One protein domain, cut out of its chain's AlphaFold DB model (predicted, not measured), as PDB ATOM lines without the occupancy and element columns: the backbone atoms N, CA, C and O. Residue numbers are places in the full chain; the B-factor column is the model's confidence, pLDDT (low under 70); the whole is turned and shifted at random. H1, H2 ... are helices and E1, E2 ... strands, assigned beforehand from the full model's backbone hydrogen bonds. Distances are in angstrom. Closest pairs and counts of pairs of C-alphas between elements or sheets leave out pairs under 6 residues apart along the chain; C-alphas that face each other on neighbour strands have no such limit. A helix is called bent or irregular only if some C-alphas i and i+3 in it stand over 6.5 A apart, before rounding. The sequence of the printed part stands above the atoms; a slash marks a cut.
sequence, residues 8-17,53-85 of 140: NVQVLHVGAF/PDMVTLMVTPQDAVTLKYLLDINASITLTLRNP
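Overview. This is residues 8 to 17 and 53 to 85 of the 140 residues of an uncharacterized protein of Chloroflexi bacterium CG_4_10_14_0_8_um_filter_57_5 (UniProt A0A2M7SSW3). A short ribbon of two antiparallel strands, E1 and E2, makes one side of this small domain, and a single helix, H1, makes another. From the end of H1 a long stretch with no named element, residues 74 to 85, folds back past the ribbon, giving the outline of an open ring with few contacts between its parts. The printed part has 43 residues, with E1, E2 and H1 in that order along the chain and a sheet of order E1 - E2; the class is mixed, helices and strands, though just 21 of the residues, under half, are in named elements. The whole is only just compact, close to loose, with a radius of gyration of the C-alphas of 11.0 A, and it spans 26 by 21 by 19 A.

Arrangement. Strand E1, residues 10 to 14, and strand E2, residues 56 to 59, are antiparallel neighbours, with 155 degrees between their N-to-C directions. Among the C-alphas that face each other are those of Val 14 and Val 56, 4.6 A apart, and those of Val 11 and Leu 58, 4.8 A apart. Across the pair, N of Gln 10 and O of Met 59 are within hydrogen-bond range at 3.0 A, and so are N of Met 59 and O of Gln 10 at 2.8 A. After E2 a tight link of 2 residues leads to helix H1, residues 62 to 73. E1 and H1 are apart, with no C-alpha of the one within 8 A of the other. In H1 every O i to N i+4 pair is within hydrogen-bond range. Residues 69 to 75, of which 69 to 73 belong to H1, stand free.

Along the chain. E1 begins with C-alpha 10 at (116.945, 158.739, 82.887) and is 11.2 A from first to last C-alpha. E2, from Val 56 to Met 59, is 10.0 A long in the same measure. H1, from Pro 62 to Asp 73, is 16.6 A long; its C-alpha 62 is at (118.957, 154.209, 95.257) and its C-alpha 73 at (102.969, 150.022, 96.543). H1 is not bent.

Size, cuts and confidence. The two C-alphas farthest apart are those of Ile 74 and Asn 84, at 29.4 A. The first and last printed C-alphas, of Asn 8 and Pro 85, are 8.9 A apart. Residues 18 to 52 are not printed, and C-alphas 17 and 53 are 11.2 A apart across this cut, which falls in the link from E1 to E2. Of the links that are printed whole, none is long. The model's mean pLDDT over the printed part is 75.5, and it is under 70 at residues 8 to 11, 13 to 17, 53 to 54 and 83 to 85.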
ATOM      1  N   ASN A   8     116.474 163.855  87.799       62.41
ATOM      2  CA  ASN A   8     117.609 163.045  87.317       62.41
ATOM      3  C   ASN A   8     117.266 161.582  86.952       62.41
ATOM      4  O   ASN A   8     118.157 160.746  86.828       62.41
ATOM      5  N   VAL A   9     115.984 161.281  86.733       60.88
ATOM      6  CA  VAL A   9     115.511 159.989  86.225       60.88
ATOM      7  C   VAL A   9     115.808 159.904  84.725       60.88
ATOM      8  O   VAL A   9     115.191 160.625  83.938       60.88
ATOM      9  N   GLN A  10     116.722 159.026  84.310       67.00
ATOM     10  CA  GLN A  10     116.945 158.739  82.887       67.00
ATOM     11  C   GLN A  10     116.119 157.528  82.449       67.00
ATOM     12  O   GLN A  10     116.046 156.522  83.150       67.00
ATOM     13  N   VAL A  11     115.515 157.599  81.264       69.12
ATOM     14  CA  VAL A  11     114.840 156.451  80.647       69.12
ATOM     15  C   VAL A  11     115.879 155.641  79.877       69.12
ATOM     16  O   VAL A  11     116.453 156.140  78.913       69.12
ATOM     17  N   LEU A  12     116.120 154.403  80.306       72.44
ATOM     18  CA  LEU A  12     117.038 153.477  79.637       72.44
ATOM     19  C   LEU A  12     116.365 152.776  78.449       72.44
ATOM     20  O   LEU A  12     117.005 152.546  77.428       72.44
ATOM     21  N   HIS A  13     115.084 152.427  78.590       63.53
ATOM     22  CA  HIS A  13     114.296 151.767  77.548       63.53
ATOM     23  C   HIS A  13     112.794 152.009  77.735       63.53
ATOM     24  O   HIS A  13     112.330 152.260  78.852       63.53
ATOM     25  N   VAL A  14     112.034 151.899  76.645       69.00
ATOM     26  CA  VAL A  14     110.568 151.977  76.631       69.00
ATOM     27  C   VAL A  14     110.031 150.802  75.810       69.00
ATOM     28  O   VAL A  14     110.329 150.683  74.623       69.00
ATOM     29  N   GLY A  15     109.236 149.937  76.440       62.56
ATOM     30  CA  GLY A  15     108.791 148.652  75.894       62.56
ATOM     31  C   GLY A  15     109.546 147.450  76.468       62.56
ATOM     32  O   GLY A  15     110.294 147.561  77.439       62.56
ATOM     33  N   ALA A  16     109.323 146.274  75.879       62.97
ATOM     34  CA  ALA A  16     110.028 145.052  76.258       62.97
ATOM     35  C   ALA A  16     111.507 145.126  75.844       62.97
ATOM     36  O   ALA A  16     111.824 145.574  74.738       62.97
ATOM     37  N   PHE A  17     112.412 144.691  76.721       54.41
ATOM     38  CA  PHE A  17     113.828 144.559  76.383       54.41
ATOM     39  C   PHE A  17     114.022 143.276  75.557       54.41
ATOM     40  O   PHE A  17     113.590 142.218  76.018       54.41
ATOM     41  N   PRO A  53     103.668 151.440  74.533       66.38
ATOM     42  CA  PRO A  53     104.458 150.542  75.369       66.38
ATOM     43  C   PRO A  53     103.917 150.478  76.803       66.38
ATOM     44  O   PRO A  53     103.680 151.519  77.417       66.38
ATOM     45  N   ASP A  54     103.786 149.270  77.350       66.75
ATOM     46  CA  ASP A  54     103.273 149.032  78.712       66.75
ATOM     47  C   ASP A  54     104.353 149.085  79.812       66.75
ATOM     48  O   ASP A  54     104.040 149.073  80.999       66.75
ATOM     49  N   MET A  55     105.635 149.130  79.431       71.56
ATOM     50  CA  MET A  55     106.789 149.018  80.333       71.56
ATOM     51  C   MET A  55     107.790 150.152  80.089       71.56
ATOM     52  O   MET A  55     108.059 150.515  78.942       71.56
ATOM     53  N   VAL A  56     108.385 150.690  81.159       74.94
ATOM     54  CA  VAL A  56     109.414 151.746  81.099       74.94
ATOM     55  C   VAL A  56     110.559 151.395  82.047       74.94
ATOM     56  O   VAL A  56     110.333 151.161  83.234       74.94
ATOM     57  N   THR A  57     111.793 151.368  81.546       79.81
ATOM     58  CA  THR A  57     112.991 151.106  82.356       79.81
ATOM     59  C   THR A  57     113.649 152.422  82.755       79.81
ATOM     60  O   THR A  57     114.078 153.192  81.896       79.81
ATOM     61  N   LEU A  58     113.745 152.672  84.062       80.44
ATOM     62  CA  LEU A  58     114.246 153.923  84.633       80.44
ATOM     63  C   LEU A  58     115.588 153.705  85.344       80.44
ATOM     64  O   LEU A  58     115.696 152.858  86.231       80.44
ATOM     65  N   MET A  59     116.594 154.501  84.988       78.94
ATOM     66  CA  MET A  59     117.834 154.656  85.744       78.94
ATOM     67  C   MET A  59     117.647 155.793  86.756       78.94
ATOM     68  O   MET A  59     117.312 156.919  86.387       78.94
ATOM     69  N   VAL A  60     117.822 155.472  88.038       77.50
ATOM     70  CA  VAL A  60     117.489 156.325  89.191       77.50
ATOM     71  C   VAL A  60     118.521 156.150  90.306       77.50
ATOM     72  O   VAL A  60     119.246 155.151  90.319       77.50
ATOM     73  N   THR A  61     118.589 157.075  91.270       80.62
ATOM     74  CA  THR A  61     119.418 156.848  92.465       80.62
ATOM     75  C   THR A  61     118.778 155.795  93.387       80.62
ATOM     76  O   THR A  61     117.566 155.570  93.320       80.62
ATOM     77  N   PRO A  62     119.534 155.161  94.305       79.50
ATOM     78  CA  PRO A  62     118.957 154.209  95.257       79.50
ATOM     79  C   PRO A  62     117.857 154.801  96.155       79.50
ATOM     80  O   PRO A  62     116.935 154.084  96.537       79.50
ATOM     81  N   GLN A  63     117.918 156.101  96.469       75.06
ATOM     82  CA  GLN A  63     116.896 156.774  97.284       75.06
ATOM     83  C   GLN A  63     115.608 157.014  96.479       75.06
ATOM     84  O   GLN A  63     114.504 156.766  96.971       75.06
ATOM     85  N   ASP A  64     115.751 157.406  95.212       80.88
ATOM     86  CA  ASP A  64     114.638 157.533  94.266       80.88
ATOM     87  C   ASP A  64     113.960 156.180  94.011       80.88
ATOM     88  O   ASP A  64     112.735 156.105  93.977       80.88
ATOM     89  N   ALA A  65     114.730 155.090  93.899       81.88
ATOM     90  CA  ALA A  65     114.204 153.739  93.689       81.88
ATOM     91  C   ALA A  65     113.290 153.271  94.837       81.88
ATOM     92  O   ALA A  65     112.189 152.776  94.590       81.88
ATOM     93  N   VAL A  66     113.717 153.460  96.093       84.06
ATOM     94  CA  VAL A  66     112.896 153.146  97.279       84.06
ATOM     95  C   VAL A  66     111.630 154.010  97.306       84.06
ATOM     96  O   VAL A  66     110.544 153.512  97.602       84.06
ATOM     97  N   THR A  67     111.754 155.283  96.930       82.88
ATOM     98  CA  THR A  67     110.640 156.240  96.888       82.88
ATOM     99  C   THR A  67     109.614 155.884  95.805       82.88
ATOM    100  O   THR A  67     108.417 155.849  96.086       82.88
ATOM    101  N   LEU A  68     110.059 155.544  94.589       84.69
ATOM    102  CA  LEU A  68     109.196 155.063  93.503       84.69
ATOM    103  C   LEU A  68     108.511 153.746  93.857       84.69
ATOM    104  O   LEU A  68     107.316 153.605  93.599       84.69
ATOM    105  N   LYS A  69     109.231 152.806  94.486       85.38
ATOM    106  CA  LYS A  69     108.626 151.567  94.981       85.38
ATOM    107  C   LYS A  69     107.503 151.865  95.977       85.38
ATOM    108  O   LYS A  69     106.411 151.336  95.810       85.38
ATOM    109  N   TYR A  70     107.741 152.730  96.963       84.44
ATOM    110  CA  TYR A  70     106.715 153.094  97.941       84.44
ATOM    111  C   TYR A  70     105.492 153.757  97.284       84.44
ATOM    112  O   TYR A  70     104.361 153.392  97.599       84.44
ATOM    113  N   LEU A  71     105.700 154.674  96.328       85.81
ATOM    114  CA  LEU A  71     104.613 155.293  95.557       85.81
ATOM    115  C   LEU A  71     103.797 154.268  94.748       85.81
ATOM    116  O   LEU A  71     102.573 154.386  94.674       85.81
ATOM    117  N   LEU A  72     104.455 153.263  94.169       85.88
ATOM    118  CA  LEU A  72     103.798 152.177  93.440       85.88
ATOM    119  C   LEU A  72     103.018 151.248  94.387       85.88
ATOM    120  O   LEU A  72     101.864 150.931  94.108       85.88
ATOM    121  N   ASP A  73     103.606 150.876  95.529       86.69
ATOM    122  CA  ASP A  73     102.969 150.022  96.543       86.69
ATOM    123  C   ASP A  73     101.671 150.661  97.093       86.69
ATOM    124  O   ASP A  73     100.680 149.962  97.311       86.69
ATOM    125  N   ILE A  74     101.627 151.994  97.257       90.50
ATOM    126  CA  ILE A  74     100.410 152.730  97.668       90.50
ATOM    127  C   ILE A  74      99.456 153.081  96.510       90.50
ATOM    128  O   ILE A  74      98.466 153.777  96.736       90.50
ATOM    129  N   ASN A  75      99.722 152.607  95.285       85.00
ATOM    130  CA  ASN A  75      98.933 152.890  94.075       85.00
ATOM    131  C   ASN A  75      98.779 154.403  93.780       85.00
ATOM    132  O   ASN A  75      97.714 154.873  93.370       85.00
ATOM    133  N   ALA A  76      99.839 155.189  93.997       82.94
ATOM    134  CA  ALA A  76      99.838 156.613  93.674       82.94
ATOM    135  C   ALA A  76      99.740 156.854  92.155       82.94
ATOM    136  O   ALA A  76     100.315 156.122  91.350       82.94
ATOM    137  N   SER A  77      99.061 157.933  91.757       80.69
ATOM    138  CA  SER A  77      99.044 158.373  90.357       80.69
ATOM    139  C   SER A  77     100.392 159.003  89.990       80.69
ATOM    140  O   SER A  77     100.725 160.086  90.473       80.69
ATOM    141  N   ILE A  78     101.177 158.311  89.159       79.06
ATOM    142  CA  ILE A  78     102.504 158.751  88.706       79.06
ATOM    143  C   ILE A  78     102.398 159.267  87.266       79.06
ATOM    144  O   ILE A  78     102.150 158.499  86.338       79.06
ATOM    145  N   THR A  79     102.644 160.562  87.070       80.69
ATOM    146  CA  THR A  79     102.760 161.174  85.737       80.69
ATOM    147  C   THR A  79     104.230 161.275  85.346       80.69
ATOM    148  O   THR A  79     104.993 161.993  85.989       80.69
ATOM    149  N   LEU A  80     104.626 160.587  84.274       78.00
ATOM    150  CA  LEU A  80     105.968 160.677  83.694       78.00
ATOM    151  C   LEU A  80     105.975 161.661  82.515       78.00
ATOM    152  O   LEU A  80     105.113 161.596  81.641       78.00
ATOM    153  N   THR A  81     106.976 162.540  82.462       75.31
ATOM    154  CA  THR A  81     107.199 163.478  81.350       75.31
ATOM    155  C   THR A  81     108.642 163.387  80.873       75.31
ATOM    156  O   THR A  81     109.561 163.507  81.681       75.31
ATOM    157  N   LEU A  82     108.850 163.200  79.569       74.12
ATOM    158  CA  LEU A  82     110.189 163.153  78.980       74.12
ATOM    159  C   LEU A  82     110.766 164.570  78.829       74.12
ATOM    160  O   LEU A  82     110.075 165.477  78.370       74.12
ATOM    161  N   ARG A  83     112.044 164.739  79.178       68.12
ATOM    162  CA  ARG A  83     112.836 165.964  78.984       68.12
ATOM    163  C   ARG A  83     114.126 165.611  78.232       68.12
ATOM    164  O   ARG A  83     114.620 164.493  78.349       68.12
ATOM    165  N   ASN A  84     114.665 166.554  77.459       67.25
ATOM    166  CA  ASN A  84     115.964 166.409  76.794       67.25
ATOM    167  C   ASN A  84     117.080 166.218  77.849       67.25
ATOM    168  O   ASN A  84     117.201 167.074  78.723       67.25
ATOM    169  N   PRO A  85     117.920 165.166  77.780       64.44
ATOM    170  CA  PRO A  85     118.979 164.926  78.769       64.44
ATOM    171  C   PRO A  85     120.098 165.984  78.777       64.44
ATOM    172  O   PRO A  85     120.896 166.005  79.708       64.44
TER     173      PRO A  85